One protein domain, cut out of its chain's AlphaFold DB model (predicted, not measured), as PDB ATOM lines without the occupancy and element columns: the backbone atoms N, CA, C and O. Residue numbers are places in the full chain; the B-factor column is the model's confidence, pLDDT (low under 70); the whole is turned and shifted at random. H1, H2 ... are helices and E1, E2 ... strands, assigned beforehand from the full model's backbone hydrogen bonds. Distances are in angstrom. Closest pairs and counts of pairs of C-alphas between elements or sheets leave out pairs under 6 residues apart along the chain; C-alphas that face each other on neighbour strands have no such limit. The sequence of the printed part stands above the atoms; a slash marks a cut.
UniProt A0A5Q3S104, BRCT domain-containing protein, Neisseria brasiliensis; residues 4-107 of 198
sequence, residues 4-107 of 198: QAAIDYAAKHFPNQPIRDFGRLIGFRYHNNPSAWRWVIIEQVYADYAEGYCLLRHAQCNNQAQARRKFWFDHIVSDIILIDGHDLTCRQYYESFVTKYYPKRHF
ATOM      1  N   GLN A   4     178.379 154.630 116.337       91.12
ATOM      2  CA  GLN A   4     178.063 155.405 115.136       91.12
ATOM      3  C   GLN A   4     178.690 154.771 113.892       91.12
ATOM      4  O   GLN A   4     178.005 154.538 112.898       91.12
ATOM      5  N   ALA A   5     179.962 154.378 113.977       93.06
ATOM      6  CA  ALA A   5     180.640 153.677 112.896       93.06
ATOM      7  C   ALA A   5     179.974 152.325 112.576       93.06
ATOM      8  O   ALA A   5     179.955 151.911 111.416       93.06
ATOM      9  N   ALA A   6     179.408 151.637 113.574       93.88
ATOM     10  CA  ALA A   6     178.645 150.409 113.360       93.88
ATOM     11  C   ALA A   6     177.318 150.659 112.639       93.88
ATOM     12  O   ALA A   6     176.990 149.911 111.717       93.88
ATOM     13  N   ILE A   7     176.586 151.710 113.017       94.12
ATOM     14  CA  ILE A   7     175.339 152.120 112.357       94.12
ATOM     15  C   ILE A   7     175.606 152.456 110.890       94.12
ATOM     16  O   ILE A   7     174.937 151.913 110.010       94.12
ATOM     17  N   ASP A   8     176.610 153.288 110.618       95.56
ATOM     18  CA  ASP A   8     176.942 153.722 109.259       95.56
ATOM     19  C   ASP A   8     177.392 152.539 108.392       95.56
ATOM     20  O   ASP A   8     176.960 152.379 107.246       95.56
ATOM     21  N   TYR A   9     178.215 151.651 108.961       96.69
ATOM     22  CA  TYR A   9     178.654 150.435 108.286       96.69
ATOM     23  C   TYR A   9     177.475 149.511 107.963       96.69
ATOM     24  O   TYR A   9     177.348 149.025 106.836       96.69
ATOM     25  N   ALA A  10     176.599 149.271 108.940       96.25
ATOM     26  CA  ALA A  10     175.431 148.420 108.779       96.25
ATOM     27  C   ALA A  10     174.453 148.997 107.745       96.25
ATOM     28  O   ALA A  10     173.994 148.262 106.876       96.25
ATOM     29  N   ALA A  11     174.206 150.310 107.764       95.62
ATOM     30  CA  ALA A  11     173.333 150.984 106.804       95.62
ATOM     31  C   ALA A  11     173.843 150.843 105.362       95.62
ATOM     32  O   ALA A  11     173.062 150.608 104.443       95.62
ATOM     33  N   LYS A  12     175.163 150.936 105.167       96.75
ATOM     34  CA  LYS A  12     175.798 150.801 103.853       96.75
ATOM     35  C   LYS A  12     175.808 149.362 103.338       96.75
ATOM     36  O   LYS A  12     175.567 149.132 102.156       96.75
ATOM     37  N   HIS A  13     176.146 148.401 104.196       96.62
ATOM     38  CA  HIS A  13     176.435 147.026 103.775       96.62
ATOM     39  C   HIS A  13     175.283 146.044 103.997       96.62
ATOM     40  O   HIS A  13     175.315 144.955 103.430       96.62
ATOM     41  N   PHE A  14     174.267 146.411 104.777       95.31
ATOM     42  CA  PHE A  14     173.083 145.603 105.079       95.31
ATOM     43  C   PHE A  14     171.791 146.443 104.970       95.31
ATOM     44  O   PHE A  14     170.999 146.472 105.912       95.31
ATOM     45  N   PRO A  15     171.534 147.113 103.829       91.94
ATOM     46  CA  PRO A  15     170.463 148.111 103.709       91.94
ATOM     47  C   PRO A  15     169.045 147.552 103.916       91.94
ATOM     48  O   PRO A  15     168.134 148.302 104.244       91.94
ATOM     49  N   ASN A  16     168.858 146.238 103.753       90.88
ATOM     50  CA  ASN A  16     167.563 145.570 103.924       90.88
ATOM     51  C   ASN A  16     167.319 145.055 105.351       90.88
ATOM     52  O   ASN A  16     166.250 144.518 105.631       90.88
ATOM     53  N   GLN A  17     168.307 145.156 106.244       89.38
ATOM     54  CA  GLN A  17     168.155 144.709 107.625       89.38
ATOM     55  C   GLN A  17     167.543 145.830 108.475       89.38
ATOM     56  O   GLN A  17     167.904 146.997 108.300       89.38
ATOM     57  N   PRO A  18     166.650 145.516 109.430       89.19
ATOM     58  CA  PRO A  18     165.997 146.517 110.265       89.19
ATOM     59  C   PRO A  18     166.954 147.003 111.365       89.19
ATOM     60  O   PRO A  18     166.727 146.797 112.542       89.19
ATOM     61  N   ILE A  19     168.077 147.626 111.022       90.75
ATOM     62  CA  ILE A  19     169.155 147.916 111.987       90.75
ATOM     63  C   ILE A  19     168.780 148.962 113.048       90.75
ATOM     64  O   ILE A  19     169.435 149.029 114.082       90.75
ATOM     65  N   ARG A  20     167.749 149.782 112.792       90.25
ATOM     66  CA  ARG A  20     167.249 150.815 113.721       90.25
ATOM     67  C   ARG A  20     166.187 150.307 114.689       90.25
ATOM     68  O   ARG A  20     165.781 151.014 115.606       90.25
ATOM     69  N   ASP A  21     165.717 149.093 114.465       90.44
ATOM     70  CA  ASP A  21     164.758 148.445 115.331       90.44
ATOM     71  C   ASP A  21     165.440 148.014 116.638       90.44
ATOM     72  O   ASP A  21     166.587 147.564 116.634       90.44
ATOM     73  N   PHE A  22     164.717 148.121 117.758       88.81
ATOM     74  CA  PHE A  22     165.201 147.670 119.070       88.81
ATOM     75  C   PHE A  22     165.906 146.308 118.993       88.81
ATOM     76  O   PHE A  22     165.336 145.332 118.505       88.81
ATOM     77  N   GLY A  23     167.133 146.248 119.508       89.19
ATOM     78  CA  GLY A  23     167.899 145.011 119.613       89.19
ATOM     79  C   GLY A  23     168.342 144.398 118.284       89.19
ATOM     80  O   GLY A  23     168.866 143.291 118.276       89.19
ATOM     81  N   ARG A  24     168.151 145.071 117.144       94.62
ATOM     82  CA  ARG A  24     168.586 144.547 115.842       94.62
ATOM     83  C   ARG A  24     170.031 144.853 115.514       94.62
ATOM     84  O   ARG A  24     170.622 144.079 114.779       94.62
ATOM     85  N   LEU A  25     170.609 145.920 116.046       96.69
ATOM     86  CA  LEU A  25     172.048 146.164 116.011       96.69
ATOM     87  C   LEU A  25     172.517 146.310 117.454       96.69
ATOM     88  O   LEU A  25     172.001 147.152 118.187       96.69
ATOM     89  N   ILE A  26     173.449 145.457 117.865       96.56
ATOM     90  CA  ILE A  26     173.944 145.422 119.242       96.56
ATOM     91  C   ILE A  26     175.465 145.315 119.287       96.56
ATOM     92  O   ILE A  26     176.087 144.775 118.366       96.56
ATOM     93  N   GLY A  27     176.050 145.816 120.371       95.56
ATOM     94  CA  GLY A  27     177.472 145.736 120.689       95.56
ATOM     95  C   GLY A  27     177.725 144.910 121.951       95.56
ATOM     96  O   GLY A  27     177.009 145.051 122.932       95.56
ATOM     97  N   PHE A  28     178.758 144.066 121.961       95.12
ATOM     98  CA  PHE A  28     179.218 143.356 123.168       95.12
ATOM     99  C   PHE A  28     180.702 142.965 123.077       95.12
ATOM    100  O   PHE A  28     181.347 143.157 122.040       95.12
ATOM    101  N   ARG A  29     181.268 142.400 124.149       90.69
ATOM    102  CA  ARG A  29     182.651 141.887 124.217       90.69
ATOM    103  C   ARG A  29     182.680 140.417 124.631       90.69
ATOM    104  O   ARG A  29     181.867 139.987 125.440       90.69
ATOM    105  N   TYR A  30     183.645 139.664 124.099       83.25
ATOM    106  CA  TYR A  30     183.847 138.250 124.434       83.25
ATOM    107  C   TYR A  30     184.939 138.041 125.487       83.25
ATOM    108  O   TYR A  30     185.909 138.798 125.524       83.25
ATOM    109  N   HIS A  31     184.838 136.955 126.260       76.38
ATOM    110  CA  HIS A  31     185.850 136.544 127.246       76.38
ATOM    111  C   HIS A  31     187.253 136.370 126.635       76.38
ATOM    112  O   HIS A  31     188.252 136.740 127.242       76.38
ATOM    113  N   ASN A  32     187.337 135.838 125.412       74.69
ATOM    114  CA  ASN A  32     188.602 135.568 124.727       74.69
ATOM    115  C   ASN A  32     189.213 136.801 124.041       74.69
ATOM    116  O   ASN A  32     190.334 136.732 123.540       74.69
ATOM    117  N   ASN A  33     188.480 137.916 123.973       75.69
ATOM    118  CA  ASN A  33     188.956 139.166 123.390       75.69
ATOM    119  C   ASN A  33     188.181 140.367 123.974       75.69
ATOM    120  O   ASN A  33     187.383 140.995 123.267       75.69
ATOM    121  N   PRO A  34     188.403 140.691 125.260       74.50
ATOM    122  CA  PRO A  34     187.627 141.704 125.976       74.50
ATOM    123  C   PRO A  34     187.915 143.132 125.490       74.50
ATOM    124  O   PRO A  34     187.115 144.038 125.712       74.50
ATOM    125  N   SER A  35     189.034 143.351 124.796       74.31
ATOM    126  CA  SER A  35     189.446 144.674 124.313       74.31
ATOM    127  C   SER A  35     188.695 145.126 123.057       74.31
ATOM    128  O   SER A  35     188.755 146.299 122.693       74.31
ATOM    129  N   ALA A  36     188.002 144.217 122.365       81.38
ATOM    130  CA  ALA A  36     187.421 144.494 121.060       81.38
ATOM    131  C   ALA A  36     185.901 144.314 121.058       81.38
ATOM    132  O   ALA A  36     185.394 143.193 121.107       81.38
ATOM    133  N   TRP A  37     185.182 145.424 120.878       87.69
ATOM    134  CA  TRP A  37     183.746 145.410 120.613       87.69
ATOM    135  C   TRP A  37     183.404 144.538 119.398       87.69
ATOM    136  O   TRP A  37     184.089 144.543 118.367       87.69
ATOM    137  N   ARG A  38     182.317 143.786 119.525       91.69
ATOM    138  CA  ARG A  38     181.652 143.054 118.455       91.69
ATOM    139  C   ARG A  38     180.310 143.716 118.222       91.69
ATOM    140  O   ARG A  38     179.432 143.628 119.068       91.69
ATOM    141  N   TRP A  39     180.188 144.366 117.072       95.31
ATOM    142  CA  TRP A  39     178.917 144.877 116.583       95.31
ATOM    143  C   TRP A  39     178.290 143.853 115.653       95.31
ATOM    144  O   TRP A  39     178.960 143.338 114.743       95.31
ATOM    145  N   VAL A  40     177.027 143.533 115.908       96.69
ATOM    146  CA  VAL A  40     176.310 142.481 115.195       96.69
ATOM    147  C   VAL A  40     174.889 142.912 114.857       96.69
ATOM    148  O   VAL A  40     174.231 143.579 115.652       96.69
ATOM    149  N   ILE A  41     174.414 142.499 113.685       97.06
ATOM    150  CA  ILE A  41     173.010 142.645 113.298       97.06
ATOM    151  C   ILE A  41     172.283 141.357 113.665       97.06
ATOM    152  O   ILE A  41     172.638 140.310 113.131       97.06
ATOM    153  N   ILE A  42     171.281 141.419 114.534       96.50
ATOM    154  CA  ILE A  42     170.553 140.257 115.040       96.50
ATOM    155  C   ILE A  42     169.334 139.931 114.179       96.50
ATOM    156  O   ILE A  42     168.442 140.755 113.965       96.50
ATOM    157  N   GLU A  43     169.266 138.679 113.740       88.69
ATOM    158  CA  GLU A  43     168.132 138.109 113.013       88.69
ATOM    159  C   GLU A  43     167.160 137.396 113.958       88.69
ATOM    160  O   GLU A  43     165.948 137.617 113.875       88.69
ATOM    161  N   GLN A  44     167.694 136.558 114.851       81.75
ATOM    162  CA  GLN A  44     166.933 135.745 115.800       81.75
ATOM    163  C   GLN A  44     167.656 135.653 117.143       81.75
ATOM    164  O   GLN A  44     168.882 135.722 117.213       81.75
ATOM    165  N   VAL A  45     166.880 135.472 118.208       80.69
ATOM    166  CA  VAL A  45     167.380 135.358 119.579       80.69
ATOM    167  C   VAL A  45     166.784 134.105 120.211       80.69
ATOM    168  O   VAL A  45     165.563 133.926 120.222       80.69
ATOM    169  N   TYR A  46     167.661 133.243 120.714       76.56
ATOM    170  CA  TYR A  46     167.368 132.032 121.476       76.56
ATOM    171  C   TYR A  46     167.776 132.248 122.937       76.56
ATOM    172  O   TYR A  46     168.285 133.308 123.290       76.56
ATOM    173  N   ALA A  47     167.490 131.279 123.808       70.94
ATOM    174  CA  ALA A  47     167.722 131.437 125.248       70.94
ATOM    175  C   ALA A  47     169.217 131.507 125.617       70.94
ATOM    176  O   ALA A  47     169.586 132.118 126.614       70.94
ATOM    177  N   ASP A  48     170.057 130.881 124.804       71.00
ATOM    178  CA  ASP A  48     171.478 130.614 125.007       71.00
ATOM    179  C   ASP A  48     172.377 131.344 123.995       71.00
ATOM    180  O   ASP A  48     173.541 131.625 124.285       71.00
ATOM    181  N   TYR A  49     171.851 131.695 122.821       81.75
ATOM    182  CA  TYR A  49     172.584 132.447 121.805       81.75
ATOM    183  C   TYR A  49     171.682 133.347 120.957       81.75
ATOM    184  O   TYR A  49     170.467 133.172 120.868       81.75
ATOM    185  N   ALA A  50     172.296 134.286 120.242       88.25
ATOM    186  CA  ALA A  50     171.657 135.011 119.149       88.25
ATOM    187  C   ALA A  50     172.278 134.637 117.795       88.25
ATOM    188  O   ALA A  50     173.461 134.305 117.708       88.25
ATOM    189  N   GLU A  51     171.491 134.704 116.724       92.19
ATOM    190  CA  GLU A  51     171.967 134.559 115.347       92.19
ATOM    191  C   GLU A  51     171.930 135.887 114.620       92.19
ATOM    192  O   GLU A  51     170.985 136.668 114.750       92.19
ATOM    193  N   GLY A  52     172.957 136.125 113.816       95.88
ATOM    194  CA  GLY A  52     173.059 137.371 113.087       95.88
ATOM    195  C   GLY A  52     174.356 137.529 112.320       95.88
ATOM    196  O   GLY A  52     175.145 136.594 112.184       95.88
ATOM    197  N   TYR A  53     174.602 138.741 111.845       97.06
ATOM    198  CA  TYR A  53     175.773 139.091 111.054       97.06
ATOM    199  C   TYR A  53     176.801 139.828 111.902       97.06
ATOM    200  O   TYR A  53     176.502 140.864 112.485       97.06
ATOM    201  N   CYS A  54     178.037 139.334 111.932       95.62
ATOM    202  CA  CYS A  54     179.149 140.035 112.570       95.62
ATOM    203  C   CYS A  54     179.732 141.080 111.614       95.62
ATOM    204  O   CYS A  54     180.315 140.712 110.590       95.62
ATOM    205  N   LEU A  55     179.642 142.369 111.958       96.25
ATOM    206  CA  LEU A  55     180.120 143.452 111.088       96.25
ATOM    207  C   LEU A  55     181.632 143.386 110.866       96.25
ATOM    208  O   LEU A  55     182.102 143.565 109.748       96.25
ATOM    209  N   LEU A  56     182.394 143.043 111.908       93.25
ATOM    210  CA  LEU A  56     183.840 142.855 111.790       93.25
ATOM    211  C   LEU A  56     184.177 141.711 110.827       93.25
ATOM    212  O   LEU A  56     185.078 141.843 110.002       93.25
ATOM    213  N   ARG A  57     183.444 140.592 110.907       94.31
ATOM    214  CA  ARG A  57     183.652 139.471 109.987       94.31
ATOM    215  C   ARG A  57     183.305 139.877 108.562       94.31
ATOM    216  O   ARG A  57     184.073 139.566 107.661       94.31
ATOM    217  N   HIS A  58     182.194 140.588 108.375       96.81
ATOM    218  CA  HIS A  58     181.809 141.109 107.071       96.81
ATOM    219  C   HIS A  58     182.884 142.034 106.493       96.81
ATOM    220  O   HIS A  58     183.250 141.874 105.338       96.81
ATOM    221  N   ALA A  59     183.459 142.932 107.293       94.88
ATOM    222  CA  ALA A  59     184.531 143.822 106.843       94.88
ATOM    223  C   ALA A  59     185.790 143.069 106.386       94.88
ATOM    224  O   ALA A  59     186.487 143.537 105.494       94.88
ATOM    225  N   GLN A  60     186.063 141.897 106.965       94.44
ATOM    226  CA  GLN A  60     187.213 141.065 106.601       94.44
ATOM    227  C   GLN A  60     186.995 140.257 105.320       94.44
ATOM    228  O   GLN A  60     187.937 140.066 104.559       94.44
ATOM    229  N   CYS A  61     185.787 139.730 105.099       95.31
ATOM    230  CA  CYS A  61     185.516 138.825 103.976       95.31
ATOM    231  C   CYS A  61     184.684 139.441 102.846       95.31
ATOM    232  O   CYS A  61     184.544 138.816 101.799       95.31
ATOM    233  N   ASN A  62     184.099 140.620 103.066       94.38
ATOM    234  CA  ASN A  62     183.146 141.286 102.179       94.38
ATOM    235  C   ASN A  62     182.019 140.354 101.682       94.38
ATOM    236  O   ASN A  62     181.631 140.383 100.516       94.38
ATOM    237  N   ASN A  63     181.536 139.466 102.559       95.00
ATOM    238  CA  ASN A  63     180.528 138.462 102.231       95.00
ATOM    239  C   ASN A  63     179.554 138.265 103.402       95.00
ATOM    240  O   ASN A  63     179.938 137.804 104.479       95.00
ATOM    241  N   GLN A  64     178.276 138.591 103.183       92.69
ATOM    242  CA  GLN A  64     177.230 138.513 104.209       92.69
ATOM    243  C   GLN A  64     176.988 137.083 104.705       92.69
ATOM    244  O   GLN A  64     176.883 136.868 105.911       92.69
ATOM    245  N   ALA A  65     176.971 136.091 103.810       91.19
ATOM    246  CA  ALA A  65     176.764 134.694 104.189       91.19
ATOM    247  C   ALA A  65     177.885 134.189 105.113       91.19
ATOM    248  O   ALA A  65     177.615 133.567 106.136       91.19
ATOM    249  N   GLN A  66     179.142 134.538 104.821       92.44
ATOM    250  CA  GLN A  66     180.283 134.195 105.682       92.44
ATOM    251  C   GLN A  66     180.356 135.018 106.981       92.44
ATOM    252  O   GLN A  66     181.109 134.670 107.903       92.44
ATOM    253  N   ALA A  67     179.628 136.133 107.054       94.69
ATOM    254  CA  ALA A  67     179.522 136.967 108.244       94.69
ATOM    255  C   ALA A  67     178.439 136.488 109.223       94.69
ATOM    256  O   ALA A  67     178.487 136.883 110.392       94.69
ATOM    257  N   ARG A  68     177.506 135.636 108.773       95.81
ATOM    258  CA  ARG A  68     176.425 135.071 109.588       95.81
ATOM    259  C   ARG A  68     176.959 134.059 110.605       95.81
ATOM    260  O   ARG A  68     177.715 133.159 110.241       95.81
ATOM    261  N   ARG A  69     176.610 134.216 111.885       94.38
ATOM    262  CA  ARG A  69     177.160 133.442 113.012       94.38
ATOM    263  C   ARG A  69     176.165 133.305 114.167       94.38
ATOM    264  O   ARG A  69     175.208 134.070 114.264       94.38
ATOM    265  N   LYS A  70     176.462 132.349 115.051       92.06
ATOM    266  CA  LYS A  70     175.892 132.241 116.400       92.06
ATOM    267  C   LYS A  70     176.769 133.006 117.393       92.06
ATOM    268  O   LYS A  70     177.997 132.895 117.337       92.06
ATOM    269  N   PHE A  71     176.141 133.759 118.285       92.75
ATOM    270  CA  PHE A  71     176.772 134.524 119.356       92.75
ATOM    271  C   PHE A  71     176.230 134.010 120.688       92.75
ATOM    272  O   PHE A  71     175.117 134.358 121.079       92.75
ATOM    273  N   TRP A  72     176.993 133.126 121.326       84.25
ATOM    274  CA  TRP A  72     176.620 132.482 122.584       84.25
ATOM    275  C   TRP A  72     176.720 133.468 123.746       84.25
ATOM    276  O   TRP A  72     177.706 134.202 123.848       84.25
ATOM    277  N   PHE A  73     175.684 133.520 124.582       85.44
ATOM    278  CA  PHE A  73     175.562 134.506 125.654       85.44
ATOM    279  C   PHE A  73     176.526 134.258 126.814       85.44
ATOM    280  O   PHE A  73     176.952 135.218 127.446       85.44
ATOM    281  N   ASP A  74     176.912 133.009 127.061       83.06
ATOM    282  CA  ASP A  74     177.915 132.623 128.062       83.06
ATOM    283  C   ASP A  74     179.338 133.091 127.709       83.06
ATOM    284  O   ASP A  74     180.177 133.283 128.587       83.06
ATOM    285  N   HIS A  75     179.617 133.331 126.428       83.56
ATOM    286  CA  HIS A  75     180.889 133.883 125.979       83.56
ATOM    287  C   HIS A  75     180.960 135.410 126.119       83.56
ATOM    288  O   HIS A  75     182.057 135.979 126.025       83.56
ATOM    289  N   ILE A  76     179.820 136.084 126.297       89.31
ATOM    290  CA  ILE A  76     179.725 137.540 126.407       89.31
ATOM    291  C   ILE A  76     180.023 137.962 127.851       89.31
ATOM    292  O   ILE A  76     179.395 137.491 128.789       89.31
ATOM    293  N   VAL A  77     180.988 138.868 128.020       84.50
ATOM    294  CA  VAL A  77     181.463 139.330 129.344       84.50
ATOM    295  C   VAL A  77     181.064 140.762 129.680       84.50
ATOM    296  O   VAL A  77     181.263 141.203 130.807       84.50
ATOM    297  N   SER A  78     180.559 141.510 128.701       85.31
ATOM    298  CA  SER A  78     179.985 142.836 128.921       85.31
ATOM    299  C   SER A  78     178.466 142.758 128.926       85.31
ATOM    300  O   SER A  78     177.893 141.785 128.444       85.31
ATOM    301  N   ASP A  79     177.817 143.839 129.335       90.56
ATOM    302  CA  ASP A  79     176.438 144.059 128.919       90.56
ATOM    303  C   ASP A  79     176.351 144.212 127.389       90.56
ATOM    304  O   ASP A  79     177.336 144.492 126.687       90.56
ATOM    305  N   ILE A  80     175.153 143.962 126.875       93.25
ATOM    306  CA  ILE A  80     174.753 144.206 125.497       93.25
ATOM    307  C   ILE A  80     174.389 145.680 125.371       93.25
ATOM    308  O   ILE A  80     173.416 146.134 125.968       93.25
ATOM    309  N   ILE A  81     175.138 146.395 124.540       94.00
ATOM    310  CA  ILE A  81     174.887 147.793 124.202       94.00
ATOM    311  C   ILE A  81     173.929 147.860 123.016       94.00
ATOM    312  O   ILE A  81     174.189 147.287 121.952       94.00
ATOM    313  N   LEU A  82     172.837 148.592 123.185       91.94
ATOM    314  CA  LEU A  82     171.902 148.954 122.132       91.94
ATOM    315  C   LEU A  82     172.375 150.215 121.393       91.94
ATOM    316  O   LEU A  82     173.137 151.029 121.910       91.94
ATOM    317  N   ILE A  83     171.907 150.409 120.159       85.31
ATOM    318  CA  ILE A  83     172.275 151.585 119.346       85.31
ATOM    319  C   ILE A  83     171.835 152.931 119.937       85.31
ATOM    320  O   ILE A  83     172.404 153.957 119.579       85.31
ATOM    321  N   ASP A  84     170.829 152.934 120.808       82.00
ATOM    322  CA  ASP A  84     170.350 154.117 121.525       82.00
ATOM    323  C   ASP A  84     171.183 154.422 122.784       82.00
ATOM    324  O   ASP A  84     170.929 155.414 123.465       82.00
ATOM    325  N   GLY A  85     172.214 153.615 123.058       80.69
ATOM    326  CA  GLY A  85     173.133 153.792 124.178       80.69
ATOM    327  C   GLY A  85     172.661 153.158 125.484       80.69
ATOM    328  O   GLY A  85     173.309 153.364 126.507       80.69
ATOM    329  N   HIS A  86     171.555 152.408 125.476       88.38
ATOM    330  CA  HIS A  86     171.142 151.614 126.629       88.38
ATOM    331  C   HIS A  86     171.902 150.290 126.705       88.38
ATOM    332  O   HIS A  86     172.075 149.602 125.699       88.38
ATOM    333  N   ASP A  87     172.255 149.899 127.926       92.31
ATOM    334  CA  ASP A  87     172.947 148.646 128.206       92.31
ATOM    335  C   ASP A  87     171.987 147.657 128.877       92.31
ATOM    336  O   ASP A  87     171.205 148.020 129.760       92.31
ATOM    337  N   LEU A  88     172.030 146.397 128.448       90.00
ATOM    338  CA  LEU A  88     171.215 145.305 128.972       90.00
ATOM    339  C   LEU A  88     172.091 144.088 129.254       90.00
ATOM    340  O   LEU A  88     172.903 143.698 128.420       90.00
ATOM    341  N   THR A  89     171.844 143.387 130.356       89.75
ATOM    342  CA  THR A  89     172.384 142.027 130.509       89.75
ATOM    343  C   THR A  89     171.869 141.123 129.380       89.75
ATOM    344  O   THR A  89     170.782 141.351 128.834       89.75
ATOM    345  N   CYS A  90     172.577 140.032 129.068       83.44
ATOM    346  CA  CYS A  90     172.114 139.047 128.078       83.44
ATOM    347  C   CYS A  90     170.678 138.558 128.354       83.44
ATOM    348  O   CYS A  90     169.881 138.414 127.426       83.44
ATOM    349  N   ARG A  91     170.318 138.372 129.636       79.50
ATOM    350  CA  ARG A  91     168.959 137.992 130.052       79.50
ATOM    351  C   ARG A  91     167.934 139.076 129.717       79.50
ATOM    352  O   ARG A  91     166.932 138.772 129.076       79.50
ATOM    353  N   GLN A  92     168.178 140.322 130.121       84.19
ATOM    354  CA  GLN A  92     167.250 141.428 129.851       84.19
ATOM    355  C   GLN A  92     167.079 141.667 128.350       84.19
ATOM    356  O   GLN A  92     165.969 141.933 127.883       84.19
ATOM    357  N   TYR A  93     168.163 141.536 127.586       91.69
ATOM    358  CA  TYR A  93     168.133 141.610 126.134       91.69
ATOM    359  C   TYR A  93     167.254 140.509 125.526       91.69
ATOM    360  O   TYR A  93     166.347 140.823 124.754       91.69
ATOM    361  N   TYR A  94     167.465 139.244 125.911       84.62
ATOM    362  CA  TYR A  94     166.632 138.116 125.484       84.62
ATOM    363  C   TYR A  94     165.149 138.372 125.780       84.62
ATOM    364  O   TYR A  94     164.317 138.337 124.872       84.62
ATOM    365  N   GLU A  95     164.816 138.691 127.031       78.00
ATOM    366  CA  GLU A  95     163.435 138.910 127.468       78.00
ATOM    367  C   GLU A  95     162.772 140.043 126.675       78.00
ATOM    368  O   GLU A  95     161.675 139.867 126.135       78.00
ATOM    369  N   SER A  96     163.463 141.175 126.517       82.62
ATOM    370  CA  SER A  96     162.953 142.345 125.794       82.62
ATOM    371  C   SER A  96     162.784 142.072 124.296       82.62
ATOM    372  O   SER A  96     161.740 142.386 123.718       82.62
ATOM    373  N   PHE A  97     163.775 141.438 123.657       86.81
ATOM    374  CA  PHE A  97     163.739 141.125 122.228       86.81
ATOM    375  C   PHE A  97     162.600 140.156 121.914       86.81
ATOM    376  O   PHE A  97     161.797 140.399 121.009       86.81
ATOM    377  N   VAL A  98     162.483 139.071 122.681       71.06
ATOM    378  CA  VAL A  98     161.433 138.074 122.463       71.06
ATOM    379  C   VAL A  98     160.060 138.681 122.754       71.06
ATOM    380  O   VAL A  98     159.110 138.356 122.048       71.06
ATOM    381  N   THR A  99     159.941 139.595 123.729       73.44
ATOM    382  CA  THR A  99     158.658 140.261 124.050       73.44
ATOM    383  C   THR A  99     158.180 141.078 122.868       73.44
ATOM    384  O   THR A  99     157.016 140.997 122.480       73.44
ATOM    385  N   LYS A 100     159.101 141.810 122.245       81.25
ATOM    386  CA  LYS A 100     158.803 142.654 121.097       81.25
ATOM    387  C   LYS A 100     158.517 141.854 119.822       81.25
ATOM    388  O   LYS A 100     157.513 142.105 119.162       81.25
ATOM    389  N   TYR A 101     159.396 140.922 119.451       74.44
ATOM    390  CA  TYR A 101     159.346 140.258 118.138       74.44
ATOM    391  C   TYR A 101     158.592 138.929 118.140       74.44
ATOM    392  O   TYR A 101     158.123 138.483 117.093       74.44
ATOM    393  N   TYR A 102     158.434 138.307 119.306       67.19
ATOM    394  CA  TYR A 102     157.725 137.045 119.468       67.19
ATOM    395  C   TYR A 102     156.705 137.099 120.626       67.19
ATOM    396  O   TYR A 102     156.688 136.197 121.464       67.19
ATOM    397  N   PRO A 103     155.788 138.088 120.672       48.41
ATOM    398  CA  PRO A 103     154.849 138.264 121.788       48.41
ATOM    399  C   PRO A 103     153.911 137.059 121.990       48.41
ATOM    400  O   PRO A 103     153.451 136.800 123.094       48.41
ATOM    401  N   LYS A 104     153.666 136.256 120.942       40.81
ATOM    402  CA  LYS A 104     152.894 134.999 121.030       40.81
ATOM    403  C   LYS A 104     153.717 133.800 121.536       40.81
ATOM    404  O   LYS A 104     153.138 132.774 121.869       40.81
ATOM    405  N   ARG A 105     155.052 133.916 121.602       42.72
ATOM    406  CA  ARG A 105     155.961 132.958 122.265       42.72
ATOM    407  C   ARG A 105     156.149 133.269 123.759       42.72
ATOM    408  O   ARG A 105     156.772 132.477 124.452       42.72
ATOM    409  N   HIS A 106     155.578 134.376 124.248       39.91
ATOM    410  CA  HIS A 106     155.596 134.802 125.655       39.91
ATOM    411  C   HIS A 106     154.506 134.189 126.532       39.91
ATOM    412  O   HIS A 106     154.369 134.561 127.696       39.91
ATOM    413  N   PHE A 107     153.785 133.179 126.037       36.22
ATOM    414  CA  PHE A 107     153.113 132.244 126.937       36.22
ATOM    415  C   PHE A 107     154.154 131.308 127.555       36.22
ATOM    416  O   PHE A 107     154.352 130.171 127.140       36.22
TER     417      PHE A 107
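This is residues 4 to 107 of the 198 residues of the protein "BRCT domain-containing protein" of Neisseria brasiliensis (UniProt A0A5Q3S104). A strongly twisted sheet of five antiparallel strands forms the core, with H1 and H2 on one face and H4 on the opposite face. The long inner strand E2 runs through the middle and bends sharply, while the short helix H3 only grazes the sheet beside H2. The printed part has 104 residues, with four named helices and five named strands along the chain as H1, E1, E2, E3, H2, H3, E4, E5, H4, and the sheet's order is E4, E3, E2, E1, E5. The class is mixed, helices and strands; the whole is compact, with a radius of gyration of the C-alphas of 13.0 A and spans of 40 by 31 by 25 A.

H1, residues 4 to 13, begins at C-alpha 4 (178.063, 155.405, 115.136) and is 14.2 A long. E1 is residues 25 to 30, 16.5 A. E2, residues 33 to 45, is 22.2 A long and bends by 102 degrees at residue 36; its C-alpha 45 is at (167.380, 135.358, 119.579). E3 is residues 49 to 54, H2 residues 55 to 61, H3 residues 64 to 67, E4 residues 68 to 72 and E5 residues 80 to 82. H4, residues 90 to 101, is 16.2 A long and ends at C-alpha 101 (159.346, 140.258, 118.138).

E1, E2 and E3 form a meander, each strand the antiparallel neighbour of the one before; E1 and E2 are a hairpin, as are E2 and E3. N 28 and O 38 are 3.0 A apart across E1 and E2, and N 41 and O 53 are 2.9 A apart across E2 and E3, both within hydrogen-bond range. So are N 69 and O 52, 2.8 A, across E3 and the edge strand E4, and N 81 and O 27, 2.8 A, across E1 and the edge strand E5. H1 is on the sheet at a height of 10.0 A, over E2 and E1, slantwise to the strands at 45 degrees to E2 on the local plane. H2, on the same face, only just touches H1 with 3 pairs of C-alphas within 8 A, the closest those of Ala 10 and Leu 55, 7.2 A. H3 touches H2, the closest C-alphas being His 58 and Ala 67, 4.9 A. H4 is over E2 at a height of 8.8 A, along the strands at 20 degrees to E2 on the local plane. In H1, H2 and H4 every O i to N i+4 pair is within hydrogen-bond range; H3 is too short for such a pair.

The two C-alphas farthest apart are those of Gln 60 and Phe 107, 40.7 A. The printed part has no cut, and the link from H1 to E1, 11 residues, is long. Mean pLDDT of the printed part is 86.3, with residues 102 to 107 under 70.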